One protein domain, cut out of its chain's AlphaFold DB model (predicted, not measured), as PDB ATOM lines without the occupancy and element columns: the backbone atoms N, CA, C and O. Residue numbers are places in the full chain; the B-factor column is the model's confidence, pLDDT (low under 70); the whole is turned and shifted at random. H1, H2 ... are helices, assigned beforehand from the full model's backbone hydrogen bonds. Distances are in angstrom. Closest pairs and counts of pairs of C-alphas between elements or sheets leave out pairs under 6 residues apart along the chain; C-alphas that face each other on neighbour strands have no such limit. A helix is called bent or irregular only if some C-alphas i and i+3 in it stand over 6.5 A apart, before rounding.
ATOM      1  N   TYR A   4      19.188 -22.743 -17.724       68.06
ATOM      2  CA  TYR A   4      18.233 -23.225 -16.722       68.06
ATOM      3  C   TYR A   4      17.890 -22.178 -15.648       68.06
ATOM      4  O   TYR A   4      16.718 -22.018 -15.320       68.06
ATOM      5  N   ASP A   5      18.869 -21.407 -15.160       69.94
ATOM      6  CA  ASP A   5      18.640 -20.390 -14.117       69.94
ATOM      7  C   ASP A   5      17.732 -19.261 -14.627       69.94
ATOM      8  O   ASP A   5      16.899 -18.733 -13.893       69.94
ATOM      9  N   LYS A   6      17.856 -18.913 -15.917       69.62
ATOM     10  CA  LYS A   6      16.984 -17.930 -16.579       69.62
ATOM     11  C   LYS A   6      15.536 -18.410 -16.679       69.62
ATOM     12  O   LYS A   6      14.630 -17.607 -16.492       69.62
ATOM     13  N   ILE A   7      15.317 -19.693 -16.970       71.19
ATOM     14  CA  ILE A   7      13.970 -20.261 -17.120       71.19
ATOM     15  C   ILE A   7      13.242 -20.283 -15.770       71.19
ATOM     16  O   ILE A   7      12.088 -19.866 -15.697       71.19
ATOM     17  N   ILE A   8      13.928 -20.679 -14.692       72.31
ATOM     18  CA  ILE A   8      13.351 -20.699 -13.336       72.31
ATOM     19  C   ILE A   8      12.964 -19.284 -12.885       72.31
ATOM     20  O   ILE A   8      11.869 -19.081 -12.366       72.31
ATOM     21  N   HIS A   9      13.823 -18.294 -13.141       72.62
ATOM     22  CA  HIS A   9      13.575 -16.910 -12.734       72.62
ATOM     23  C   HIS A   9      12.423 -16.242 -13.509       72.62
ATOM     24  O   HIS A   9      11.730 -15.379 -12.973       72.62
ATOM     25  N   VAL A  10      12.213 -16.629 -14.774       75.38
ATOM     26  CA  VAL A  10      11.071 -16.163 -15.580       75.38
ATOM     27  C   VAL A  10       9.774 -16.831 -15.119       75.38
ATOM     28  O   VAL A  10       8.774 -16.140 -14.966       75.38
ATOM     29  N   SER A  11       9.797 -18.137 -14.830       74.94
ATOM     30  CA  SER A  11       8.629 -18.872 -14.320       74.94
ATOM     31  C   SER A  11       8.128 -18.304 -12.989       74.94
ATOM     32  O   SER A  11       6.932 -18.069 -12.848       74.94
ATOM     33  N   SER A  12       9.030 -18.013 -12.043       77.88
ATOM     34  CA  SER A  12       8.652 -17.436 -10.743       77.88
ATOM     35  C   SER A  12       8.115 -16.005 -10.853       77.88
ATOM     36  O   SER A  12       7.223 -15.622 -10.103       77.88
ATOM     37  N   SER A  13       8.622 -15.218 -11.809       82.19
ATOM     38  CA  SER A  13       8.133 -13.852 -12.059       82.19
ATOM     39  C   SER A  13       6.729 -13.850 -12.674       82.19
ATOM     40  O   SER A  13       5.927 -12.972 -12.367       82.19
ATOM     41  N   ILE A  14       6.421 -14.830 -13.535       85.38
ATOM     42  CA  ILE A  14       5.080 -15.007 -14.115       85.38
ATOM     43  C   ILE A  14       4.085 -15.426 -13.028       85.38
ATOM     44  O   ILE A  14       3.023 -14.820 -12.925       85.38
ATOM     45  N   GLU A  15       4.456 -16.381 -12.174       85.56
ATOM     46  CA  GLU A  15       3.617 -16.843 -11.061       85.56
ATOM     47  C   GLU A  15       3.317 -15.707 -10.061       85.56
ATOM     48  O   GLU A  15       2.175 -15.532  -9.640       85.56
ATOM     49  N   GLN A  16       4.301 -14.853  -9.750       81.94
ATOM     50  CA  GLN A  16       4.082 -13.655  -8.926       81.94
ATOM     51  C   GLN A  16       3.133 -12.644  -9.583       81.94
ATOM     52  O   GLN A  16       2.244 -12.121  -8.914       81.94
ATOM     53  N   ALA A  17       3.281 -12.389 -10.886       83.62
ATOM     54  CA  ALA A  17       2.399 -11.477 -11.610       83.62
ATOM     55  C   ALA A  17       0.959 -12.013 -11.713       83.62
ATOM     56  O   ALA A  17       0.005 -11.234 -11.667       83.62
ATOM     57  N   GLU A  18       0.786 -13.331 -11.838       83.94
ATOM     58  CA  GLU A  18      -0.526 -13.985 -11.814       83.94
ATOM     59  C   GLU A  18      -1.187 -13.872 -10.435       83.94
ATOM     60  O   GLU A  18      -2.352 -13.477 -10.368       83.94
ATOM     61  N   LEU A  19      -0.438 -14.094  -9.349       78.56
ATOM     62  CA  LEU A  19      -0.921 -13.931  -7.970       78.56
ATOM     63  C   LEU A  19      -1.301 -12.478  -7.645       78.56
ATOM     64  O   LEU A  19      -2.359 -12.231  -7.067       78.56
ATOM     65  N   GLU A  20      -0.481 -11.499  -8.039       81.75
ATOM     66  CA  GLU A  20      -0.799 -10.073  -7.860       81.75
ATOM     67  C   GLU A  20      -2.042  -9.667  -8.656       81.75
ATOM     68  O   GLU A  20      -2.886  -8.903  -8.174       81.75
ATOM     69  N   LYS A  21      -2.183 -10.196  -9.876       77.94
ATOM     70  CA  LYS A  21      -3.358  -9.959 -10.710       77.94
ATOM     71  C   LYS A  21      -4.603 -10.580 -10.081       77.94
ATOM     72  O   LYS A  21      -5.621  -9.895 -10.009       77.94
ATOM     73  N   GLU A  22      -4.532 -11.814  -9.594       74.19
ATOM     74  CA  GLU A  22      -5.647 -12.491  -8.926       74.19
ATOM     75  C   GLU A  22      -6.071 -11.762  -7.643       74.19
ATOM     76  O   GLU A  22      -7.254 -11.463  -7.478       74.19
ATOM     77  N   ASP A  23      -5.118 -11.348  -6.803       75.56
ATOM     78  CA  ASP A  23      -5.381 -10.548  -5.601       75.56
ATOM     79  C   ASP A  23      -5.978  -9.172  -5.961       75.56
ATOM     80  O   ASP A  23      -6.966  -8.734  -5.369       75.56
ATOM     81  N   SER A  24      -5.481  -8.505  -7.008       75.19
ATOM     82  CA  SER A  24      -6.059  -7.237  -7.482       75.19
ATOM     83  C   SER A  24      -7.507  -7.387  -7.975       75.19
ATOM     84  O   SER A  24      -8.361  -6.551  -7.657       75.19
ATOM     85  N   VAL A  25      -7.812  -8.474  -8.692       72.38
ATOM     86  CA  VAL A  25      -9.162  -8.801  -9.171       72.38
ATOM     87  C   VAL A  25     -10.067  -9.141  -7.992       72.38
ATOM     88  O   VAL A  25     -11.197  -8.651  -7.926       72.38
ATOM     89  N   GLN A  26      -9.570  -9.917  -7.027       70.75
ATOM     90  CA  GLN A  26     -10.314 -10.294  -5.831       70.75
ATOM     91  C   GLN A  26     -10.629  -9.070  -4.961       70.75
ATOM     92  O   GLN A  26     -11.769  -8.915  -4.514       70.75
ATOM     93  N   ARG A  27      -9.674  -8.151  -4.773       78.19
ATOM     94  CA  ARG A  27      -9.913  -6.853  -4.117       78.19
ATOM     95  C   ARG A  27     -10.958  -6.037  -4.874       78.19
ATOM     96  O   ARG A  27     -11.880  -5.517  -4.251       78.19
ATOM     97  N   GLY A  28     -10.875  -5.994  -6.205       83.56
ATOM     98  CA  GLY A  28     -11.866  -5.337  -7.057       83.56
ATOM     99  C   GLY A  28     -13.280  -5.888  -6.853       83.56
ATOM    100  O   GLY A  28     -14.188  -5.137  -6.499       83.56
ATOM    101  N   ALA A  29     -13.469  -7.201  -7.005       85.31
ATOM    102  CA  ALA A  29     -14.771  -7.851  -6.847       85.31
ATOM    103  C   ALA A  29     -15.354  -7.657  -5.437       85.31
ATOM    104  O   ALA A  29     -16.530  -7.315  -5.296       85.31
ATOM    105  N   ARG A  30     -14.527  -7.802  -4.391       89.38
ATOM    106  CA  ARG A  30     -14.943  -7.560  -2.998       89.38
ATOM    107  C   ARG A  30     -15.408  -6.123  -2.785       89.38
ATOM    108  O   ARG A  30     -16.414  -5.924  -2.113       89.38
ATOM    109  N   HIS A  31     -14.730  -5.139  -3.377       89.75
ATOM    110  CA  HIS A  31     -15.135  -3.737  -3.282       89.75
ATOM    111  C   HIS A  31     -16.477  -3.471  -3.966       89.75
ATOM    112  O   HIS A  31     -17.327  -2.818  -3.369       89.75
ATOM    113  N   TYR A  32     -16.704  -4.000  -5.173       89.75
ATOM    114  CA  TYR A  32     -17.983  -3.814  -5.867       89.75
ATOM    115  C   TYR A  32     -19.149  -4.469  -5.122       89.75
ATOM    116  O   TYR A  32     -20.199  -3.847  -4.976       89.75
ATOM    117  N   ILE A  33     -18.960  -5.690  -4.610       92.12
ATOM    118  CA  ILE A  33     -19.984  -6.389  -3.820       92.12
ATOM    119  C   ILE A  33     -20.277  -5.619  -2.532       92.12
ATOM    120  O   ILE A  33     -21.439  -5.374  -2.213       92.12
ATOM    121  N   ALA A  34     -19.236  -5.199  -1.811       91.50
ATOM    122  CA  ALA A  34     -19.406  -4.423  -0.592       91.50
ATOM    123  C   ALA A  34     -20.124  -3.098  -0.862       91.50
ATOM    124  O   ALA A  34     -21.072  -2.790  -0.154       91.50
ATOM    125  N   LEU A  35     -19.745  -2.358  -1.909       90.81
ATOM    126  CA  LEU A  35     -20.423  -1.122  -2.311       90.81
ATOM    127  C   LEU A  35     -21.892  -1.367  -2.662       90.81
ATOM    128  O   LEU A  35     -22.748  -0.591  -2.246       90.81
ATOM    129  N   ALA A  36     -22.205  -2.439  -3.390       91.88
ATOM    130  CA  ALA A  36     -23.585  -2.768  -3.738       91.88
ATOM    131  C   ALA A  36     -24.439  -3.043  -2.489       91.88
ATOM    132  O   ALA A  36     -25.541  -2.510  -2.382       91.88
ATOM    133  N   ILE A  37     -23.917  -3.811  -1.527       92.62
ATOM    134  CA  ILE A  37     -24.612  -4.118  -0.265       92.62
ATOM    135  C   ILE A  37     -24.735  -2.864   0.607       92.62
ATOM    136  O   ILE A  37     -25.821  -2.514   1.052       92.62
ATOM    137  N   CYS A  38     -23.625  -2.165   0.812       90.94
ATOM    138  CA  CYS A  38     -23.518  -0.978   1.656       90.94
ATOM    139  C   CYS A  38     -24.436   0.160   1.191       90.94
ATOM    140  O   CYS A  38     -25.075   0.817   2.007       90.94
ATOM    141  N   THR A  39     -24.527   0.375  -0.124       89.56
ATOM    142  CA  THR A  39     -25.328   1.465  -0.699       89.56
ATOM    143  C   THR A  39     -26.745   1.045  -1.068       89.56
ATOM    144  O   THR A  39     -27.583   1.909  -1.326       89.56
ATOM    145  N   CYS A  40     -27.014  -0.262  -1.171       88.31
ATOM    146  CA  CYS A  40     -28.282  -0.821  -1.653       88.31
ATOM    147  C   CYS A  40     -28.796  -0.175  -2.965       88.31
ATOM    148  O   CYS A  40     -29.996  -0.166  -3.232       88.31
ATOM    149  N   GLY A  41     -27.915   0.440  -3.766       84.56
ATOM    150  CA  GLY A  41     -28.262   1.268  -4.928       84.56
ATOM    151  C   GLY A  41     -28.895   2.635  -4.609       84.56
ATOM    152  O   GLY A  41     -28.742   3.565  -5.401       84.56
ATOM    153  N   VAL A  42     -29.557   2.798  -3.458       86.75
ATOM    154  CA  VAL A  42     -30.254   4.039  -3.064       86.75
ATOM    155  C   VAL A  42     -29.340   5.075  -2.401       86.75
ATOM    156  O   VAL A  42     -29.661   6.262  -2.413       86.75
ATOM    157  N   GLY A  43     -28.171   4.663  -1.904       79.56
ATOM    158  CA  GLY A  43     -27.200   5.542  -1.241       79.56
ATOM    159  C   GLY A  43     -26.607   6.651  -2.120       79.56
ATOM    160  O   GLY A  43     -26.042   7.611  -1.606       79.56
ATOM    161  N   TYR A  44     -26.761   6.575  -3.446       82.94
ATOM    162  CA  TYR A  44     -26.333   7.629  -4.379       82.94
ATOM    163  C   TYR A  44     -27.415   8.680  -4.665       82.94
ATOM    164  O   TYR A  44     -27.200   9.590  -5.469       82.94
ATOM    165  N   ALA A  45     -28.589   8.565  -4.043       82.50
ATOM    166  CA  ALA A  45     -29.671   9.511  -4.248       82.50
ATOM    167  C   ALA A  45     -29.342  10.900  -3.652       82.50
ATOM    168  O   ALA A  45     -28.822  10.994  -2.540       82.50
ATOM    169  N   PRO A  46     -29.681  12.002  -4.349       68.50
ATOM    170  CA  PRO A  46     -29.150  13.335  -4.045       68.50
ATOM    171  C   PRO A  46     -29.787  14.060  -2.849       68.50
ATOM    172  O   PRO A  46     -29.231  15.056  -2.398       68.50
ATOM    173  N   LEU A  47     -30.958  13.633  -2.363       68.06
ATOM    174  CA  LEU A  47     -31.751  14.422  -1.406       68.06
ATOM    175  C   LEU A  47     -31.660  13.902   0.029       68.06
ATOM    176  O   LEU A  47     -31.342  14.672   0.930       68.06
ATOM    177  N   ILE A  48     -31.965  12.621   0.253       78.56
ATOM    178  CA  ILE A  48     -31.992  12.020   1.593       78.56
ATOM    179  C   ILE A  48     -31.682  10.520   1.450       78.56
ATOM    180  O   ILE A  48     -32.605   9.706   1.542       78.56
ATOM    181  N   PRO A  49     -30.418  10.134   1.161       81.19
ATOM    182  CA  PRO A  49     -30.047   8.717   1.035       81.19
ATOM    183  C   PRO A  49     -30.501   7.943   2.273       81.19
ATOM    184  O   PRO A  49     -31.034   6.844   2.152       81.19
ATOM    185  N   GLY A  50     -30.454   8.636   3.413       80.44
ATOM    186  CA  GLY A  50     -30.843   8.125   4.698       80.44
ATOM    187  C   GLY A  50     -32.281   7.567   4.788       80.44
ATOM    188  O   GLY A  50     -32.615   6.400   4.991       80.44
ATOM    189  N   SER A  51     -33.233   8.465   4.544       88.75
ATOM    190  CA  SER A  51     -34.653   8.109   4.550       88.75
ATOM    191  C   SER A  51     -35.028   7.130   3.435       88.75
ATOM    192  O   SER A  51     -36.008   6.399   3.582       88.75
ATOM    193  N   LEU A  52     -34.267   7.091   2.336       91.19
ATOM    194  CA  LEU A  52     -34.458   6.101   1.278       91.19
ATOM    195  C   LEU A  52     -33.996   4.706   1.706       91.19
ATOM    196  O   LEU A  52     -34.669   3.740   1.349       91.19
ATOM    197  N   GLY A  53     -32.932   4.595   2.509       92.12
ATOM    198  CA  GLY A  53     -32.543   3.350   3.176       92.12
ATOM    199  C   GLY A  53     -33.666   2.816   4.066       92.12
ATOM    200  O   GLY A  53     -34.149   1.696   3.879       92.12
ATOM    201  N   SER A  54     -34.200   3.653   4.957       93.31
ATOM    202  CA  SER A  54     -35.339   3.265   5.806       93.31
ATOM    203  C   SER A  54     -36.603   2.925   4.992       93.31
ATOM    204  O   SER A  54     -37.321   1.977   5.309       93.31
ATOM    205  N   ALA A  55     -36.889   3.649   3.905       94.94
ATOM    206  CA  ALA A  55     -38.027   3.339   3.036       94.94
ATOM    207  C   ALA A  55     -37.838   2.008   2.285       94.94
ATOM    208  O   ALA A  55     -38.791   1.236   2.146       94.94
ATOM    209  N   LEU A  56     -36.611   1.709   1.847       95.25
ATOM    210  CA  LEU A  56     -36.257   0.418   1.262       95.25
ATOM    211  C   LEU A  56     -36.504  -0.719   2.260       95.25
ATOM    212  O   LEU A  56     -37.106  -1.725   1.887       95.25
ATOM    213  N   ALA A  57     -36.125  -0.541   3.527       95.88
ATOM    214  CA  ALA A  57     -36.419  -1.506   4.585       95.88
ATOM    215  C   ALA A  57     -37.925  -1.761   4.761       95.88
ATOM    216  O   ALA A  57     -38.325  -2.916   4.891       95.88
ATOM    217  N   VAL A  58     -38.773  -0.727   4.694       96.44
ATOM    218  CA  VAL A  58     -40.239  -0.908   4.706       96.44
ATOM    219  C   VAL A  58     -40.704  -1.728   3.495       96.44
ATOM    220  O   VAL A  58     -41.547  -2.612   3.638       96.44
ATOM    221  N   GLY A  59     -40.139  -1.486   2.308       96.38
ATOM    222  CA  GLY A  59     -40.425  -2.281   1.110       96.38
ATOM    223  C   GLY A  59     -40.022  -3.754   1.254       96.38
ATOM    224  O   GLY A  59     -40.810  -4.642   0.925       96.38
ATOM    225  N   ILE A  60     -38.830  -4.018   1.799       95.31
ATOM    226  CA  ILE A  60     -38.347  -5.372   2.112       95.31
ATOM    227  C   ILE A  60     -39.281  -6.042   3.122       95.31
ATOM    228  O   ILE A  60     -39.728  -7.162   2.888       95.31
ATOM    229  N   TYR A  61     -39.631  -5.346   4.203       95.81
ATOM    230  CA  TYR A  61     -40.571  -5.833   5.208       95.81
ATOM    231  C   TYR A  61     -41.914  -6.238   4.587       95.81
ATOM    232  O   TYR A  61     -42.405  -7.332   4.848       95.81
ATOM    233  N   LEU A  62     -42.492  -5.390   3.729       96.75
ATOM    234  CA  LEU A  62     -43.772  -5.667   3.071       96.75
ATOM    235  C   LEU A  62     -43.698  -6.908   2.177       96.75
ATOM    236  O   LEU A  62     -44.639  -7.702   2.149       96.75
ATOM    237  N   LEU A  63     -42.582  -7.085   1.466       95.88
ATOM    238  CA  LEU A  63     -42.345  -8.274   0.654       95.88
ATOM    239  C   LEU A  63     -42.268  -9.535   1.524       95.88
ATOM    240  O   LEU A  63     -42.904 -10.535   1.193       95.88
ATOM    241  N   VAL A  64     -41.536  -9.489   2.641       94.75
ATOM    242  CA  VAL A  64     -41.447 -10.627   3.569       94.75
ATOM    243  C   VAL A  64     -42.817 -10.926   4.176       94.75
ATOM    244  O   VAL A  64     -43.275 -12.059   4.080       94.75
ATOM    245  N   ALA A  65     -43.529  -9.919   4.689       94.19
ATOM    246  CA  ALA A  65     -44.878 -10.076   5.236       94.19
ATOM    247  C   ALA A  65     -45.851 -10.696   4.218       94.19
ATOM    248  O   ALA A  65     -46.683 -11.538   4.568       94.19
ATOM    249  N   PHE A  66     -45.736 -10.320   2.940       95.94
ATOM    250  CA  PHE A  66     -46.516 -10.921   1.860       95.94
ATOM    251  C   PHE A  66     -46.176 -12.399   1.671       95.94
ATOM    252  O   PHE A  66     -47.083 -13.233   1.653       95.94
ATOM    253  N   ILE A  67     -44.892 -12.744   1.570       95.19
ATOM    254  CA  ILE A  67     -44.446 -14.136   1.418       95.19
ATOM    255  C   ILE A  67     -44.913 -14.983   2.608       95.19
ATOM    256  O   ILE A  67     -45.500 -16.046   2.408       95.19
ATOM    257  N   GLU A  68     -44.722 -14.498   3.833       94.44
ATOM    258  CA  GLU A  68     -45.103 -15.204   5.057       94.44
ATOM    259  C   GLU A  68     -46.604 -15.421   5.183       94.44
ATOM    260  O   GLU A  68     -47.032 -16.495   5.602       94.44
ATOM    261  N   THR A  69     -47.414 -14.440   4.782       93.81
ATOM    262  CA  THR A  69     -48.876 -14.578   4.792       93.81
ATOM    263  C   THR A  69     -49.313 -15.698   3.849       93.81
ATOM    264  O   THR A  69     -50.089 -16.568   4.241       93.81
ATOM    265  N   ASN A  70     -48.777 -15.724   2.623       95.50
ATOM    266  CA  ASN A  70     -49.092 -16.776   1.652       95.50
ATOM    267  C   ASN A  70     -48.613 -18.154   2.131       95.50
ATOM    268  O   ASN A  70     -49.358 -19.131   2.045       95.50
ATOM    269  N   LEU A  71     -47.397 -18.230   2.679       95.25
ATOM    270  CA  LEU A  71     -46.835 -19.470   3.209       95.25
ATOM    271  C   LEU A  71     -47.632 -19.983   4.416       95.25
ATOM    272  O   LEU A  71     -47.904 -21.177   4.510       95.25
ATOM    273  N   THR A  72     -48.056 -19.089   5.308       95.00
ATOM    274  CA  THR A  72     -48.884 -19.442   6.469       95.00
ATOM    275  C   THR A  72     -50.208 -20.048   6.026       95.00
ATOM    276  O   THR A  72     -50.591 -21.099   6.534       95.00
ATOM    277  N   VAL A  73     -50.883 -19.442   5.043       94.88
ATOM    278  CA  VAL A  73     -52.144 -19.971   4.502       94.88
ATOM    279  C   VAL A  73     -51.949 -21.359   3.878       94.88
ATOM    280  O   VAL A  73     -52.737 -22.259   4.170       94.88
ATOM    281  N   ASP A  74     -50.898 -21.566   3.080       96.69
ATOM    282  CA  ASP A  74     -50.594 -22.874   2.471       96.69
ATOM    283  C   ASP A  74     -50.298 -23.949   3.535       96.69
ATOM    284  O   ASP A  74     -50.849 -25.050   3.493       96.69
ATOM    285  N   LEU A  75     -49.486 -23.629   4.545       95.94
ATOM    286  CA  LEU A  75     -49.148 -24.566   5.621       95.94
ATOM    287  C   LEU A  75     -50.355 -24.892   6.510       95.94
ATOM    288  O   LEU A  75     -50.544 -26.049   6.887       95.94
ATOM    289  N   MET A  76     -51.214 -23.912   6.794       96.38
ATOM    290  CA  MET A  76     -52.467 -24.160   7.511       96.38
ATOM    291  C   MET A  76     -53.384 -25.113   6.730       96.38
ATOM    292  O   MET A  76     -53.977 -26.011   7.326       96.38
ATOM    293  N   GLN A  77     -53.460 -24.988   5.398       96.62
ATOM    294  CA  GLN A  77     -54.225 -25.918   4.551       96.62
ATOM    295  C   GLN A  77     -53.651 -27.343   4.559       96.62
ATOM    296  O   GLN A  77     -54.398 -28.310   4.416       96.62
ATOM    297  N   ARG A  78     -52.340 -27.488   4.785       96.50
ATOM    298  CA  ARG A  78     -51.668 -28.786   4.976       96.50
ATOM    299  C   ARG A  78     -51.838 -29.366   6.387       96.50
ATOM    300  O   ARG A  78     -51.339 -30.458   6.645       96.50
ATOM    301  N   GLY A  79     -52.542 -28.667   7.280       96.38
ATOM    302  CA  GLY A  79     -52.885 -29.137   8.624       96.38
ATOM    303  C   GLY A  79     -51.928 -28.706   9.740       96.38
ATOM    304  O   GLY A  79     -52.081 -29.176  10.866       96.38
ATOM    305  N   PHE A  80     -50.964 -27.819   9.469       96.69
ATOM    306  CA  PHE A  80     -50.086 -27.274  10.511       96.69
ATOM    307  C   PHE A  80     -50.825 -26.260  11.397       96.69
ATOM    308  O   PHE A  80     -51.662 -25.483  10.925       96.69
ATOM    309  N   ARG A  81     -50.501 -26.238  12.697       96.00
ATOM    310  CA  ARG A  81     -51.078 -25.278  13.653       96.00
ATOM    311  C   ARG A  81     -50.415 -23.907  13.496       96.00
ATOM    312  O   ARG A  81     -49.209 -23.816  13.285       96.00
ATOM    313  N   LEU A  82     -51.189 -22.834  13.677       92.44
ATOM    314  CA  LEU A  82     -50.687 -21.458  13.556       92.44
ATOM    315  C   LEU A  82     -49.519 -21.167  14.515       92.44
ATOM    316  O   LEU A  82     -48.571 -20.489  14.136       92.44
ATOM    317  N   GLU A  83     -49.567 -21.712  15.731       93.50
ATOM    318  CA  GLU A  83     -48.504 -21.575  16.737       93.50
ATOM    319  C   GLU A  83     -47.163 -22.129  16.236       93.50
ATOM    320  O   GLU A  83     -46.125 -21.490  16.398       93.50
ATOM    321  N   GLU A  84     -47.192 -23.298  15.590       93.69
ATOM    322  CA  GLU A  84     -46.001 -23.960  15.055       93.69
ATOM    323  C   GLU A  84     -45.435 -23.165  13.882       93.69
ATOM    324  O   GLU A  84     -44.247 -22.848  13.871       93.69
ATOM    325  N   ILE A  85     -46.292 -22.788  12.925       94.44
ATOM    326  CA  ILE A  85     -45.897 -21.989  11.758       94.44
ATOM    327  C   ILE A  85     -45.271 -20.671  12.217       94.44
ATOM    328  O   ILE A  85     -44.172 -20.328  11.787       94.44
ATOM    329  N   SER A  86     -45.941 -19.964  13.128       92.12
ATOM    330  CA  SER A  86     -45.455 -18.699  13.672       92.12
ATOM    331  C   SER A  86     -44.084 -18.868  14.322       92.12
ATOM    332  O   SER A  86     -43.182 -18.088  14.031       92.12
ATOM    333  N   ALA A  87     -43.883 -19.893  15.155       92.56
ATOM    334  CA  ALA A  87     -42.588 -20.137  15.792       92.56
ATOM    335  C   ALA A  87     -41.465 -20.367  14.765       92.56
ATOM    336  O   ALA A  87     -40.389 -19.775  14.887       92.56
ATOM    337  N   TRP A  88     -41.722 -21.173  13.729       94.06
ATOM    338  CA  TRP A  88     -40.752 -21.425  12.661       94.06
ATOM    339  C   TRP A  88     -40.423 -20.165  11.858       94.06
ATOM    340  O   TRP A  88     -39.244 -19.879  11.651       94.06
ATOM    341  N   LEU A  89     -41.433 -19.393  11.448       93.31
ATOM    342  CA  LEU A  89     -41.235 -18.154  10.692       93.31
ATOM    343  C   LEU A  89     -40.418 -17.129  11.484       93.31
ATOM    344  O   LEU A  89     -39.428 -16.608  10.975       93.31
ATOM    345  N   HIS A  90     -40.747 -16.916  12.762       91.31
ATOM    346  CA  HIS A  90     -39.979 -16.010  13.619       91.31
ATOM    347  C   HIS A  90     -38.517 -16.463  13.760       91.31
ATOM    348  O   HIS A  90     -37.611 -15.638  13.656       91.31
ATOM    349  N   ALA A  91     -38.261 -17.764  13.945       93.25
ATOM    350  CA  ALA A  91     -36.898 -18.289  14.036       93.25
ATOM    351  C   ALA A  91     -36.104 -18.091  12.731       93.25
ATOM    352  O   ALA A  91     -34.945 -17.673  12.766       93.25
ATOM    353  N   VAL A  92     -36.734 -18.355  11.581       93.62
ATOM    354  CA  VAL A  92     -36.132 -18.157  10.255       93.62
ATOM    355  C   VAL A  92     -35.831 -16.679  10.010       93.62
ATOM    356  O   VAL A  92     -34.715 -16.354   9.607       93.62
ATOM    357  N   ASN A  93     -36.768 -15.782  10.317       92.38
ATOM    358  CA  ASN A  93     -36.562 -14.340  10.199       92.38
ATOM    359  C   ASN A  93     -35.393 -13.868  11.054       92.38
ATOM    360  O   ASN A  93     -34.501 -13.203  10.535       92.38
ATOM    361  N   LEU A  94     -35.349 -14.241  12.337       92.25
ATOM    362  CA  LEU A  94     -34.243 -13.864  13.221       92.25
ATOM    363  C   LEU A  94     -32.890 -14.307  12.655       92.25
ATOM    364  O   LEU A  94     -31.938 -13.529  12.678       92.25
ATOM    365  N   LEU A  95     -32.809 -15.516  12.095       95.12
ATOM    366  CA  LEU A  95     -31.587 -16.008  11.465       95.12
ATOM    367  C   LEU A  95     -31.231 -15.220  10.195       95.12
ATOM    368  O   LEU A  95     -30.076 -14.831  10.024       95.12
ATOM    369  N   ILE A  96     -32.203 -14.961   9.317       93.62
ATOM    370  CA  ILE A  96     -31.997 -14.189   8.084       93.62
ATOM    371  C   ILE A  96     -31.536 -12.767   8.415       93.62
ATOM    372  O   ILE A  96     -30.535 -12.314   7.861       93.62
ATOM    373  N   PHE A  97     -32.210 -12.081   9.338       92.31
ATOM    374  CA  PHE A  97     -31.854 -10.718   9.735       92.31
ATOM    375  C   PHE A  97     -30.516 -10.656  10.466       92.31
ATOM    376  O   PHE A  97     -29.757  -9.714  10.241       92.31
ATOM    377  N   LEU A  98     -30.173 -11.665  11.272       93.94
ATOM    378  CA  LEU A  98     -28.843 -11.771  11.872       93.94
ATOM    379  C   LEU A  98     -27.764 -11.896  10.788       93.94
ATOM    380  O   LEU A  98     -26.812 -11.116  10.779       93.94
ATOM    381  N   CYS A  99     -27.929 -12.826   9.845       95.69
ATOM    382  CA  CYS A  99     -27.002 -12.999   8.726       95.69
ATOM    383  C   CYS A  99     -26.890 -11.724   7.878       95.69
ATOM    384  O   CYS A  99     -25.784 -11.310   7.533       95.69
ATOM    385  N   PHE A 100     -28.018 -11.075   7.582       94.75
ATOM    386  CA  PHE A 100     -28.059  -9.815   6.844       94.75
ATOM    387  C   PHE A 100     -27.329  -8.691   7.589       94.75
ATOM    388  O   PHE A 100     -26.528  -7.984   6.985       94.75
ATOM    389  N   SER A 101     -27.521  -8.581   8.907       94.06
ATOM    390  CA  SER A 101     -26.837  -7.585   9.741       94.06
ATOM    391  C   SER A 101     -25.324  -7.799   9.750       94.06
ATOM    392  O   SER A 101     -24.563  -6.851   9.575       94.06
ATOM    393  N   LEU A 102     -24.866  -9.049   9.882       94.88
ATOM    394  CA  LEU A 102     -23.438  -9.385   9.826       94.88
ATOM    395  C   LEU A 102     -22.822  -9.065   8.456       94.88
ATOM    396  O   LEU A 102     -21.719  -8.518   8.385       94.88
ATOM    397  N   LEU A 103     -23.540  -9.372   7.371       94.88
ATOM    398  CA  LEU A 103     -23.120  -9.018   6.012       94.88
ATOM    399  C   LEU A 103     -23.071  -7.501   5.809       94.88
ATOM    400  O   LEU A 103     -22.125  -7.005   5.197       94.88
ATOM    401  N   GLY A 104     -24.046  -6.766   6.342       94.38
ATOM    402  CA  GLY A 104     -24.084  -5.310   6.270       94.38
ATOM    403  C   GLY A 104     -22.955  -4.644   7.051       94.38
ATOM    404  O   GLY A 104     -22.273  -3.795   6.492       94.38
ATOM    405  N   ILE A 105     -22.662  -5.103   8.274       94.06
ATOM    406  CA  ILE A 105     -21.516  -4.634   9.077       94.06
ATOM    407  C   ILE A 105     -20.197  -4.843   8.323       94.06
ATOM    408  O   ILE A 105     -19.342  -3.953   8.269       94.06
ATOM    409  N   TRP A 106     -20.019  -6.021   7.715       94.62
ATOM    410  CA  TRP A 106     -18.849  -6.297   6.885       94.62
ATOM    411  C   TRP A 106     -18.773  -5.341   5.684       94.62
ATOM    412  O   TRP A 106     -17.722  -4.738   5.447       94.62
ATOM    413  N   ALA A 107     -19.879  -5.166   4.956       93.38
ATOM    414  CA  ALA A 107     -19.948  -4.285   3.794       93.38
ATOM    415  C   ALA A 107     -19.676  -2.818   4.163       93.38
ATOM    416  O   ALA A 107     -18.895  -2.159   3.475       93.38
ATOM    417  N   ALA A 108     -20.236  -2.334   5.274       92.00
ATOM    418  CA  ALA A 108     -19.990  -1.003   5.821       92.00
ATOM    419  C   ALA A 108     -18.502  -0.802   6.153       92.00
ATOM    420  O   ALA A 108     -17.910   0.206   5.772       92.00
ATOM    421  N   GLY A 109     -17.845  -1.794   6.767       90.50
ATOM    422  CA  GLY A 109     -16.412  -1.722   7.083       90.50
ATOM    423  C   GLY A 109     -15.514  -1.627   5.845       90.50
ATOM    424  O   GLY A 109     -14.532  -0.876   5.829       90.50
ATOM    425  N   VAL A 110     -15.872  -2.344   4.780       90.00
ATOM    426  CA  VAL A 110     -15.199  -2.218   3.480       90.00
ATOM    427  C   VAL A 110     -15.487  -0.845   2.854       90.00
ATOM    428  O   VAL A 110     -14.558  -0.189   2.388       90.00
ATOM    429  N   CYS A 111     -16.732  -0.367   2.910       89.12
ATOM    430  CA  CYS A 111     -17.142   0.963   2.444       89.12
ATOM    431  C   CYS A 111     -16.349   2.100   3.102       89.12
ATOM    432  O   CYS A 111     -15.807   2.947   2.395       89.12
ATOM    433  N   VAL A 112     -16.212   2.084   4.431       89.25
ATOM    434  CA  VAL A 112     -15.401   3.048   5.200       89.25
ATOM    435  C   VAL A 112     -13.963   3.097   4.678       89.25
ATOM    436  O   VAL A 112     -13.375   4.165   4.503       89.25
ATOM    437  N   SER A 113     -13.401   1.930   4.355       86.50
ATOM    438  CA  SER A 113     -12.047   1.821   3.803       86.50
ATOM    439  C   SER A 113     -11.943   2.383   2.376       86.50
ATOM    440  O   SER A 113     -10.936   3.003   2.034       86.50
ATOM    441  N   ILE A 114     -12.979   2.192   1.549       86.75
ATOM    442  CA  ILE A 114     -13.048   2.681   0.161       86.75
ATOM    443  C   ILE A 114     -13.224   4.203   0.119       86.75
ATOM    444  O   ILE A 114     -12.469   4.890  -0.570       86.75
ATOM    445  N   PHE A 115     -14.206   4.727   0.854       86.25
ATOM    446  CA  PHE A 115     -14.531   6.154   0.862       86.25
ATOM    447  C   PHE A 115     -13.549   6.985   1.692       86.25
ATOM    448  O   PHE A 115     -13.493   8.200   1.521       86.25
ATOM    449  N   LYS A 116     -12.742   6.338   2.549       86.00
ATOM    450  CA  LYS A 116     -11.852   6.997   3.523       86.00
ATOM    451  C   LYS A 116     -12.603   7.980   4.426       86.00
ATOM    452  O   LYS A 116     -12.029   8.960   4.898       86.00
ATOM    453  N   ASP A 117     -13.871   7.683   4.664       83.50
ATOM    454  CA  ASP A 117     -14.774   8.399   5.549       83.50
ATOM    455  C   ASP A 117     -15.271   7.402   6.595       83.50
ATOM    456  O   ASP A 117     -15.553   6.249   6.265       83.50
ATOM    457  N   LYS A 118     -15.312   7.824   7.860       79.50
ATOM    458  CA  LYS A 118     -15.737   6.961   8.968       79.50
ATOM    459  C   LYS A 118     -17.235   6.686   8.942       79.50
ATOM    460  O   LYS A 118     -17.632   5.668   9.494       79.50
ATOM    461  N   ASP A 119     -18.007   7.566   8.314       79.38
ATOM    462  CA  ASP A 119     -19.459   7.461   8.198       79.38
ATOM    463  C   ASP A 119     -19.912   8.009   6.827       79.38
ATOM    464  O   ASP A 119     -20.350   9.158   6.698       79.38
ATOM    465  N   PRO A 120     -19.673   7.248   5.741       84.62
ATOM    466  CA  PRO A 120     -19.987   7.710   4.399       84.62
ATOM    467  C   PRO A 120     -21.503   7.782   4.220       84.62
ATOM    468  O   PRO A 120     -22.178   6.766   4.293       84.62
ATOM    469  N   LYS A 121     -22.030   8.953   3.847       85.88
ATOM    470  CA  LYS A 121     -23.477   9.185   3.615       85.88
ATOM    471  C   LYS A 121     -24.143   8.233   2.609       85.88
ATOM    472  O   LYS A 121     -25.364   8.220   2.494       85.88
ATOM    473  N   GLN A 122     -23.347   7.545   1.794       87.56
ATOM    474  CA  GLN A 122     -23.800   6.553   0.825       87.56
ATOM    475  C   GLN A 122     -24.009   5.170   1.451       87.56
ATOM    476  O   GLN A 122     -24.686   4.347   0.835       87.56
ATOM    477  N   ALA A 123     -23.418   4.889   2.615       89.44
ATOM    478  CA  ALA A 123     -23.773   3.727   3.410       89.44
ATOM    479  C   ALA A 123     -25.176   3.962   3.968       89.44
ATOM    480  O   ALA A 123     -25.403   4.904   4.708       89.44
ATOM    481  N   VAL A 124     -26.117   3.152   3.500       93.94
ATOM    482  CA  VAL A 124     -27.524   3.166   3.939       93.94
ATOM    483  C   VAL A 124     -27.912   1.823   4.554       93.94
ATOM    484  O   VAL A 124     -29.065   1.580   4.900       93.94
ATOM    485  N   ILE A 125     -26.969   0.877   4.577       94.81
ATOM    486  CA  ILE A 125     -27.193  -0.491   5.036       94.81
ATOM    487  C   ILE A 125     -27.453  -0.546   6.542       94.81
ATOM    488  O   ILE A 125     -28.261  -1.354   6.985       94.81
ATOM    489  N   ASP A 126     -26.797   0.319   7.304       93.94
ATOM    490  CA  ASP A 126     -27.039   0.605   8.717       93.94
ATOM    491  C   ASP A 126     -28.499   0.993   8.972       93.94
ATOM    492  O   ASP A 126     -29.180   0.327   9.759       93.94
ATOM    493  N   GLU A 127     -29.039   1.935   8.205       95.69
ATOM    494  CA  GLU A 127     -30.422   2.377   8.371       95.69
ATOM    495  C   GLU A 127     -31.431   1.330   7.903       95.69
ATOM    496  O   GLU A 127     -32.513   1.194   8.482       95.69
ATOM    497  N   VAL A 128     -31.094   0.582   6.843       96.81
ATOM    498  CA  VAL A 128     -31.902  -0.556   6.387       96.81
ATOM    499  C   VAL A 128     -31.976  -1.598   7.506       96.81
ATOM    500  O   VAL A 128     -33.066  -2.065   7.839       96.81
ATOM    501  N   ILE A 129     -30.840  -1.937   8.123       96.81
ATOM    502  CA  ILE A 129     -30.765  -2.883   9.241       96.81
ATOM    503  C   ILE A 129     -31.563  -2.365  10.443       96.81
ATOM    504  O   ILE A 129     -32.426  -3.087  10.949       96.81
ATOM    505  N   GLY A 130     -31.322  -1.132  10.889       97.06
ATOM    506  CA  GLY A 130     -31.992  -0.551  12.055       97.06
ATOM    507  C   GLY A 130     -33.514  -0.475  11.885       97.06
ATOM    508  O   GLY A 130     -34.282  -0.858  12.779       97.06
ATOM    509  N   GLN A 131     -33.976  -0.085  10.695       98.00
ATOM    510  CA  GLN A 131     -35.401  -0.042  10.380       98.00
ATOM    511  C   GLN A 131     -36.030  -1.444  10.324       98.00
ATOM    512  O   GLN A 131     -37.155  -1.617  10.796       98.00
ATOM    513  N   LEU A 132     -35.336  -2.452   9.784       97.12
ATOM    514  CA  LEU A 132     -35.821  -3.839   9.790       97.12
ATOM    515  C   LEU A 132     -35.901  -4.395  11.217       97.12
ATOM    516  O   LEU A 132     -36.920  -4.987  11.576       97.12
ATOM    517  N   ILE A 133     -34.887  -4.138  12.051       97.06
ATOM    518  CA  ILE A 133     -34.874  -4.530  13.469       97.06
ATOM    519  C   ILE A 133     -36.069  -3.937  14.213       97.06
ATOM    520  O   ILE A 133     -36.708  -4.646  14.988       97.06
ATOM    521  N   THR A 134     -36.418  -2.677  13.937       97.81
ATOM    522  CA  THR A 134     -37.594  -2.015  14.527       97.81
ATOM    523  C   THR A 134     -38.866  -2.850  14.348       97.81
ATOM    524  O   THR A 134     -39.658  -2.998  15.280       97.81
ATOM    525  N   PHE A 135     -39.058  -3.443  13.169       96.56
ATOM    526  CA  PHE A 135     -40.256  -4.222  12.861       96.56
ATOM    527  C   PHE A 135     -40.251  -5.650  13.426       96.56
ATOM    528  O   PHE A 135     -41.311  -6.271  13.461       96.56
ATOM    529  N   LEU A 136     -39.121  -6.164  13.925       94.62
ATOM    530  CA  LEU A 136     -39.047  -7.502  14.541       94.62
ATOM    531  C   LEU A 136     -39.738  -7.598  15.902       94.62
ATOM    532  O   LEU A 136     -39.968  -8.696  16.403       94.62
ATOM    533  N   PHE A 137     -40.069  -6.460  16.508       95.00
ATOM    534  CA  PHE A 137     -40.703  -6.391  17.824       95.00
ATOM    535  C   PHE A 137     -42.229  -6.527  17.767       95.00
ATOM    536  O   PHE A 137     -42.888  -6.496  18.808       95.00
ATOM    537  N   ILE A 138     -42.797  -6.659  16.568       92.62
ATOM    538  CA  ILE A 138     -44.233  -6.810  16.346       92.62
ATOM    539  C   ILE A 138     -44.507  -7.958  15.366       92.62
ATOM    540  O   ILE A 138     -43.673  -8.243  14.504       92.62
ATOM    541  N   PRO A 139     -45.690  -8.592  15.432       89.62
ATOM    542  CA  PRO A 139     -46.141  -9.481  14.370       89.62
ATOM    543  C   PRO A 139     -46.193  -8.740  13.031       89.62
ATOM    544  O   PRO A 139     -46.587  -7.569  12.968       89.62
ATOM    545  N   PHE A 140     -45.821  -9.424  11.950       88.88
ATOM    546  CA  PHE A 140     -45.823  -8.810  10.628       88.88
ATOM    547  C   PHE A 140     -47.251  -8.435  10.208       88.88
ATOM    548  O   PHE A 140     -48.195  -9.211  10.346       88.88
ATOM    549  N   THR A 141     -47.424  -7.197   9.748       88.75
ATOM    550  CA  THR A 141     -48.720  -6.568   9.506       88.75
ATOM    551  C   THR A 141     -48.658  -5.621   8.312       88.75
ATOM    552  O   THR A 141     -47.650  -4.972   8.056       88.75
ATOM    553  N   PHE A 142     -49.782  -5.477   7.612       92.62
ATOM    554  CA  PHE A 142     -49.954  -4.498   6.532       92.62
ATOM    555  C   PHE A 142     -50.576  -3.180   7.015       92.62
ATOM    556  O   PHE A 142     -50.964  -2.333   6.209       92.62
ATOM    557  N   SER A 143     -50.712  -2.993   8.332       94.25
ATOM    558  CA  SER A 143     -51.264  -1.770   8.917       94.25
ATOM    559  C   SER A 143     -50.381  -0.563   8.602       94.25
ATOM    560  O   SER A 143     -49.321  -0.380   9.198       94.25
ATOM    561  N   TRP A 144     -50.854   0.319   7.716       94.31
ATOM    562  CA  TRP A 144     -50.121   1.534   7.343       94.31
ATOM    563  C   TRP A 144     -49.782   2.418   8.553       94.31
ATOM    564  O   TRP A 144     -48.736   3.058   8.563       94.31
ATOM    565  N   LYS A 145     -50.631   2.425   9.594       95.38
ATOM    566  CA  LYS A 145     -50.384   3.174  10.835       95.38
ATOM    567  C   LYS A 145     -49.180   2.620  11.586       95.38
ATOM    568  O   LYS A 145     -48.351   3.389  12.053       95.38
ATOM    569  N   THR A 146     -49.084   1.296  11.681       94.75
ATOM    570  CA  THR A 146     -47.990   0.609  12.372       94.75
ATOM    571  C   THR A 146     -46.682   0.759  11.599       94.75
ATOM    572  O   THR A 146     -45.650   1.044  12.199       94.75
ATOM    573  N   LEU A 147     -46.730   0.667  10.266       96.19
ATOM    574  CA  LEU A 147     -45.563   0.897   9.408       96.19
ATOM    575  C   LEU A 147     -45.061   2.334   9.500       96.19
ATOM    576  O   LEU A 147     -43.865   2.559   9.667       96.19
ATOM    577  N   LEU A 148     -45.978   3.304   9.448       96.94
ATOM    578  CA  LEU A 148     -45.637   4.714   9.589       96.94
ATOM    579  C   LEU A 148     -45.076   5.017  10.983       96.94
ATOM    580  O   LEU A 148     -44.077   5.723  11.090       96.94
ATOM    581  N   ALA A 149     -45.674   4.465  12.041       97.31
ATOM    582  CA  ALA A 149     -45.170   4.619  13.402       97.31
ATOM    583  C   ALA A 149     -43.763   4.023  13.554       97.31
ATOM    584  O   ALA A 149     -42.882   4.693  14.080       97.31
ATOM    585  N   GLY A 150     -43.527   2.811  13.041       97.50
ATOM    586  CA  GLY A 150     -42.210   2.171  13.082       97.50
ATOM    587  C   GLY A 150     -41.151   2.940  12.296       97.50
ATOM    588  O   GLY A 150     -40.033   3.108  12.775       97.50
ATOM    589  N   PHE A 151     -41.516   3.476  11.131       97.94
ATOM    590  CA  PHE A 151     -40.642   4.359  10.360       97.94
ATOM    591  C   PHE A 151     -40.277   5.621  11.151       97.94
ATOM    592  O   PHE A 151     -39.105   5.962  11.297       97.94
ATOM    593  N   ILE A 152     -41.279   6.302  11.712       97.88
ATOM    594  CA  ILE A 152     -41.075   7.546  12.464       97.88
ATOM    595  C   ILE A 152     -40.258   7.296  13.733       97.88
ATOM    596  O   ILE A 152     -39.317   8.039  13.996       97.88
ATOM    597  N   PHE A 153     -40.581   6.264  14.517       98.19
ATOM    598  CA  PHE A 153     -39.849   5.952  15.744       98.19
ATOM    599  C   PHE A 153     -38.388   5.634  15.461       98.19
ATOM    600  O   PHE A 153     -37.527   6.186  16.142       98.19
ATOM    601  N   PHE A 154     -38.103   4.830  14.433       98.06
ATOM    602  CA  PHE A 154     -36.727   4.563  14.028       98.06
ATOM    603  C   PHE A 154     -35.982   5.858  13.717       98.06
ATOM    604  O   PHE A 154     -34.965   6.135  14.348       98.06
ATOM    605  N   ARG A 155     -36.532   6.710  12.840       96.25
ATOM    606  CA  ARG A 155     -35.883   7.984  12.491       96.25
ATOM    607  C   ARG A 155     -35.701   8.909  13.690       96.25
ATOM    608  O   ARG A 155     -34.697   9.607  13.751       96.25
ATOM    609  N   ILE A 156     -36.636   8.930  14.639       96.56
ATOM    610  CA  ILE A 156     -36.480   9.721  15.866       96.56
ATOM    611  C   ILE A 156     -35.264   9.233  16.658       96.56
ATOM    612  O   ILE A 156     -34.443  10.058  17.051       96.56
ATOM    613  N   PHE A 157     -35.129   7.925  16.893       96.69
ATOM    614  CA  PHE A 157     -34.021   7.388  17.689       96.69
ATOM    615  C   PHE A 157     -32.675   7.434  16.964       96.69
ATOM    616  O   PHE A 157     -31.673   7.732  17.612       96.69
ATOM    617  N   ASP A 158     -32.661   7.209  15.653       94.12
ATOM    618  CA  ASP A 158     -31.474   7.358  14.810       94.12
ATOM    619  C   ASP A 158     -30.994   8.822  14.770       94.12
ATOM    620  O   ASP A 158     -29.826   9.102  14.999       94.12
ATOM    621  N   ILE A 159     -31.885   9.805  14.608       93.00
ATOM    622  CA  ILE A 159     -31.470  11.220  14.587       93.00
ATOM    623  C   ILE A 159     -31.079  11.711  15.988       93.00
ATOM    624  O   ILE A 159     -30.155  12.512  16.140       93.00
ATOM    625  N   TRP A 160     -31.797  11.273  17.026       94.62
ATOM    626  CA  TRP A 160     -31.584  11.753  18.392       94.62
ATOM    627  C   TRP A 160     -30.390  11.088  19.092       94.62
ATOM    628  O   TRP A 160     -29.734  11.735  19.911       94.62
ATOM    629  N   LYS A 161     -30.111   9.813  18.795       91.50
ATOM    630  CA  LYS A 161     -29.052   8.979  19.396       91.50
ATOM    631  C   LYS A 161     -28.945   9.114  20.929       91.50
ATOM    632  O   LYS A 161     -27.869   9.445  21.441       91.50
ATOM    633  N   PRO A 162     -30.022   8.858  21.707       92.81
ATOM    634  CA  PRO A 162     -29.947   8.894  23.167       92.81
ATOM    635  C   PRO A 162     -28.924   7.887  23.704       92.81
ATOM    636  O   PRO A 162     -28.690   6.837  23.108       92.81
ATOM    637  N   TYR A 163     -28.316   8.187  24.853       91.94
ATOM    638  CA  TYR A 163     -27.350   7.283  25.482       91.94
ATOM    639  C   TYR A 163     -27.963   5.878  25.685       91.94
ATOM    640  O   TYR A 163     -29.084   5.798  26.193       91.94
ATOM    641  N   PRO A 164     -27.253   4.783  25.341       92.75
ATOM    642  CA  PRO A 164     -25.853   4.709  24.920       92.75
ATOM    643  C   PRO A 164     -25.621   4.668  23.395       92.75
ATOM    644  O   PRO A 164     -24.494   4.393  22.990       92.75
ATOM    645  N   ILE A 165     -26.623   4.959  22.550       90.75
ATOM    646  CA  ILE A 165     -26.513   4.914  21.072       90.75
ATOM    647  C   ILE A 165     -25.330   5.752  20.583       90.75
ATOM    648  O   ILE A 165     -24.439   5.248  19.907       90.75
ATOM    649  N   ASN A 166     -25.248   7.007  21.027       88.94
ATOM    650  CA  ASN A 166     -24.155   7.913  20.672       88.94
ATOM    651  C   ASN A 166     -22.752   7.440  21.093       88.94
ATOM    652  O   ASN A 166     -21.758   7.993  20.632       88.94
ATOM    653  N   SER A 167     -22.637   6.471  22.002       88.94
ATOM    654  CA  SER A 167     -21.347   5.943  22.449       88.94
ATOM    655  C   SER A 167     -20.849   4.825  21.528       88.94
ATOM    656  O   SER A 167     -19.652   4.544  21.500       88.94
ATOM    657  N   LEU A 168     -21.744   4.208  20.747       88.00
ATOM    658  CA  LEU A 168     -21.414   3.115  19.831       88.00
ATOM    659  C   LEU A 168     -20.693   3.593  18.566       88.00
ATOM    660  O   LEU A 168     -19.867   2.855  18.038       88.00
ATOM    661  N   GLN A 169     -20.884   4.853  18.162       82.25
ATOM    662  CA  GLN A 169     -20.180   5.463  17.022       82.25
ATOM    663  C   GLN A 169     -18.645   5.495  17.189       82.25
ATOM    664  O   GLN A 169     -17.903   5.699  16.231       82.25
ATOM    665  N   PHE A 170     -18.135   5.324  18.418       84.56
ATOM    666  CA  PHE A 170     -16.696   5.271  18.698       84.56
ATOM    667  C   PHE A 170     -16.088   3.876  18.492       84.56
ATOM    668  O   PHE A 170     -14.869   3.720  18.607       84.56
ATOM    669  N   LEU A 171     -16.908   2.862  18.197       86.12
ATOM    670  CA  LEU A 171     -16.428   1.526  17.864       86.12
ATOM    671  C   LEU A 171     -15.685   1.530  16.515       86.12
ATOM    672  O   LEU A 171     -15.960   2.348  15.638       86.12
ATOM    673  N   PRO A 172     -14.706   0.629  16.329       80.94
ATOM    674  CA  PRO A 172     -13.888   0.627  15.127       80.94
ATOM    675  C   PRO A 172     -14.657   0.140  13.889       80.94
ATOM    676  O   PRO A 172     -15.426  -0.822  13.949       80.94
ATOM    677  N   LEU A 173     -14.315   0.727  12.733       77.75
ATOM    678  CA  LEU A 173     -14.701   0.262  11.393       77.75
ATOM    679  C   LEU A 173     -16.231   0.183  11.205       77.75
ATOM    680  O   LEU A 173     -16.970   0.980  11.769       77.75
ATOM    681  N   GLY A 174     -16.708  -0.775  10.404       76.38
ATOM    682  CA  GLY A 174     -18.131  -0.940  10.084       76.38
ATOM    683  C   GLY A 174     -19.013  -1.329  11.269       76.38
ATOM    684  O   GLY A 174     -20.226  -1.195  11.184       76.38
ATOM    685  N   ILE A 175     -18.426  -1.779  12.385       81.69
ATOM    686  CA  ILE A 175     -19.195  -2.040  13.607       81.69
ATOM    687  C   ILE A 175     -19.725  -0.720  14.159       81.69
ATOM    688  O   ILE A 175     -20.892  -0.657  14.511       81.69
ATOM    689  N   GLY A 176     -18.895   0.328  14.204       80.44
ATOM    690  CA  GLY A 176     -19.323   1.641  14.689       80.44
ATOM    691  C   GLY A 176     -20.418   2.275  13.838       80.44
ATOM    692  O   GLY A 176     -21.290   2.913  14.406       80.44
ATOM    693  N   VAL A 177     -20.391   2.032  12.521       82.19
ATOM    694  CA  VAL A 177     -21.373   2.559  11.555       82.19
ATOM    695  C   VAL A 177     -22.749   1.927  11.735       82.19
ATOM    696  O   VAL A 177     -23.750   2.611  11.686       82.19
ATOM    697  N   CYS A 178     -22.823   0.609  11.936       91.94
ATOM    698  CA  CYS A 178     -24.123  -0.055  12.045       91.94
ATOM    699  C   CYS A 178     -24.626  -0.189  13.490       91.94
ATOM    700  O   CYS A 178     -25.808  -0.450  13.698       91.94
ATOM    701  N   ALA A 179     -23.754  -0.127  14.502       91.75
ATOM    702  CA  ALA A 179     -24.133  -0.464  15.877       91.75
ATOM    703  C   ALA A 179     -25.075   0.559  16.521       91.75
ATOM    704  O   ALA A 179     -25.953   0.166  17.294       91.75
ATOM    705  N   ASP A 180     -24.901   1.846  16.234       91.56
ATOM    706  CA  ASP A 180     -25.797   2.896  16.709       91.56
ATOM    707  C   ASP A 180     -27.187   2.781  16.065       91.56
ATOM    708  O   ASP A 180     -28.176   2.784  16.801       91.56
ATOM    709  N   ASP A 181     -27.276   2.530  14.759       94.62
ATOM    710  CA  ASP A 181     -28.547   2.300  14.054       94.62
ATOM    711  C   ASP A 181     -29.245   1.004  14.474       94.62
ATOM    712  O   ASP A 181     -30.468   0.968  14.642       94.62
ATOM    713  N   ILE A 182     -28.485  -0.065  14.723       95.88
ATOM    714  CA  ILE A 182     -29.013  -1.308  15.301       95.88
ATOM    715  C   ILE A 182     -29.649  -1.024  16.666       95.88
ATOM    716  O   ILE A 182     -30.767  -1.473  16.936       95.88
ATOM    717  N   LEU A 183     -28.966  -0.271  17.533       96.12
ATOM    718  CA  LEU A 183     -29.492   0.047  18.859       96.12
ATOM    719  C   LEU A 183     -30.669   1.033  18.792       96.12
ATOM    720  O   LEU A 183     -31.641   0.864  19.532       96.12
ATOM    721  N   ALA A 184     -30.632   2.005  17.878       96.81
ATOM    722  CA  ALA A 184     -31.769   2.866  17.572       96.81
ATOM    723  C   ALA A 184     -32.980   2.041  17.109       96.81
ATOM    724  O   ALA A 184     -34.095   2.274  17.576       96.81
ATOM    725  N   GLY A 185     -32.752   1.016  16.284       97.69
ATOM    726  CA  GLY A 185     -33.761   0.047  15.861       97.69
ATOM    727  C   GLY A 185     -34.374  -0.735  17.020       97.69
ATOM    728  O   GLY A 185     -35.588  -0.917  17.070       97.69
ATOM    729  N   ILE A 186     -33.571  -1.142  18.004       97.56
ATOM    730  CA  ILE A 186     -34.073  -1.792  19.227       97.56
ATOM    731  C   ILE A 186     -34.953  -0.826  20.034       97.56
ATOM    732  O   ILE A 186     -36.038  -1.204  20.478       97.56
ATOM    733  N   TYR A 187     -34.520   0.426  20.213       97.88
ATOM    734  CA  TYR A 187     -35.286   1.436  20.957       97.88
ATOM    735  C   TYR A 187     -36.618   1.732  20.267       97.88
ATOM    736  O   TYR A 187     -37.676   1.742  20.905       97.88
ATOM    737  N   ALA A 188     -36.570   1.898  18.948       98.25
ATOM    738  CA  ALA A 188     -37.740   2.081  18.110       98.25
ATOM    739  C   ALA A 188     -38.673   0.870  18.151       98.25
ATOM    740  O   ALA A 188     -39.882   1.051  18.252       98.25
ATOM    741  N   GLY A 189     -38.134  -0.350  18.122       97.94
ATOM    742  CA  GLY A 189     -38.910  -1.586  18.196       97.94
ATOM    743  C   GLY A 189     -39.658  -1.733  19.520       97.94
ATOM    744  O   GLY A 189     -40.834  -2.091  19.530       97.94
ATOM    745  N   ILE A 190     -39.028  -1.368  20.640       97.94
ATOM    746  CA  ILE A 190     -39.693  -1.324  21.952       97.94
ATOM    747  C   ILE A 190     -40.812  -0.274  21.960       97.94
ATOM    748  O   ILE A 190     -41.923  -0.555  22.408       97.94
ATOM    749  N   ALA A 191     -40.563   0.930  21.440       97.81
ATOM    750  CA  ALA A 191     -41.601   1.956  21.341       97.81
ATOM    751  C   ALA A 191     -42.761   1.514  20.430       97.81
ATOM    752  O   ALA A 191     -43.934   1.734  20.748       97.81
ATOM    753  N   LEU A 192     -42.440   0.848  19.319       97.88
ATOM    754  CA  LEU A 192     -43.410   0.333  18.365       97.88
ATOM    755  C   LEU A 192     -44.254  -0.795  18.955       97.88
ATOM    756  O   LEU A 192     -45.456  -0.812  18.712       97.88
ATOM    757  N   SER A 193     -43.672  -1.707  19.734       96.94
ATOM    758  CA  SER A 193     -44.429  -2.793  20.368       96.94
ATOM    759  C   SER A 193     -45.419  -2.264  21.406       96.94
ATOM    760  O   SER A 193     -46.564  -2.715  21.443       96.94
ATOM    761  N   ILE A 194     -45.028  -1.240  22.171       96.88
ATOM    762  CA  ILE A 194     -45.926  -0.528  23.088       96.88
ATOM    763  C   ILE A 194     -47.059   0.142  22.305       96.88
ATOM    764  O   ILE A 194     -48.227  -0.035  22.642       96.88
ATOM    765  N   PHE A 195     -46.734   0.883  21.242       96.12
ATOM    766  CA  PHE A 195     -47.742   1.504  20.380       96.12
ATOM    767  C   PHE A 195     -48.699   0.463  19.789       96.12
ATOM    768  O   PHE A 195     -49.913   0.640  19.848       96.12
ATOM    769  N   TYR A 196     -48.159  -0.640  19.273       95.06
ATOM    770  CA  TYR A 196     -48.928  -1.731  18.692       95.06
ATOM    771  C   TYR A 196     -49.897  -2.342  19.706       95.06
ATOM    772  O   TYR A 196     -51.060  -2.550  19.368       95.06
ATOM    773  N   ALA A 197     -49.467  -2.534  20.956       93.31
ATOM    774  CA  ALA A 197     -50.315  -3.058  22.024       93.31
ATOM    775  C   ALA A 197     -51.548  -2.180  22.311       93.31
ATOM    776  O   ALA A 197     -52.602  -2.715  22.639       93.31
ATOM    777  N   PHE A 198     -51.456  -0.856  22.142       92.31
ATOM    778  CA  PHE A 198     -52.614   0.048  22.246       92.31
ATOM    779  C   PHE A 198     -53.531   0.030  21.014       92.31
ATOM    780  O   PHE A 198     -54.613   0.613  21.051       92.31
ATOM    781  N   THR A 199     -53.090  -0.584  19.915       87.00
ATOM    782  CA  THR A 199     -53.849  -0.682  18.657       87.00
ATOM    783  C   THR A 199     -54.475  -2.054  18.408       87.00
ATOM    784  O   THR A 199     -55.172  -2.198  17.402       87.00
TER     785      THR A 199
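What this domain is: This is residues 4 to 199 of the 200 residues of the protein "Phosphatidylglycerophosphatase A" of Acidobacteria bacterium (UniProt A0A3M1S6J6). One very long helix, H1, reaches out as an arm from a compact body of helices, and its residues 4 to 29 stick out free. In the body H2 and H3 form a long helical hairpin that opens like a V away from its turn; short H4 sits in the opening as the core, with H5 and H7 packed on it and little H6 on H7. The printed part has 196 residues with seven named helices, H1 to H7 in chain order, and no named strand: all helix. The whole is loose, with a radius of gyration of the C-alphas of 21.6 A, and elongated, spanning 82 by 46 by 29 A.

How they stand to each other: H1, residues 4 to 39, touches H3, residues 82 to 115, with residues 31 to 38 alone; the closest C-alphas, of Ala 34 and Ala 107, are 4.4 A apart, at a steep tilt of 58 degrees. H4, residues 125 to 135, is the hub, touching five helices. H1 and H4 only just touch, only at their ends, with 3 pairs of C-alphas within 8 A, the closest being Cys 38 and Ile 125 at 5.0 A. H2, residues 49 to 77, forms a hairpin with H3, opposite ways at a shallow tilt of 25 degrees; their closest C-alphas, of Thr 72 and Ile 85, are 6.6 A apart. H2 touches H4 with residues 50 to 61 alone, the closest C-alphas being Ala 57 and Val 128 at 5.0 A. H3 and H4 form another hairpin, with C-alphas of Gly 104 and Ile 125 closest at 5.9 A. H7, residues 173 to 197, touches H4 at a shallow tilt of 22 degrees, the same way, closest at the C-alphas of Thr 134 and Gly 189, 3.9 A. H5, residues 144 to 160, touches H7 at a steep tilt of 43 degrees, opposite ways, closest at the C-alphas of Phe 154 and Ala 188, 4.9 A. H6, residues 165 to 168, touches H7, with C-alphas of Ile 165 and Asp 180 closest at 4.9 A. H2, H3, H4, H5 and H7 make an up and down bundle, each running against the one before it. Every O i to N i+4 pair is within hydrogen-bond range in H1, H2, H3 and H5; H4 has 6 of 7, H7 18 of 21, and H6 is too short for one.

Where its parts are: H1 begins at C-alpha 4, (18.233, -23.225, -16.722), and measures 52.6 A. H2 measures 42.4 A, H3 47.2 A, H5 23.9 A and H7 37.3 A. H7 ends at C-alpha 197, (-50.315, -3.058, 22.024); it is irregular, but only just: C-alphas 177 and 180 are 6.8 A apart.

The domain as a whole: The C-alphas farthest apart, of Tyr 4 and Phe 198, are 84.1 A apart. The printed part has no cut and no long link. Mean pLDDT of the printed part is 90.1; residues 4 to 6 and 46 to 47 are under 70.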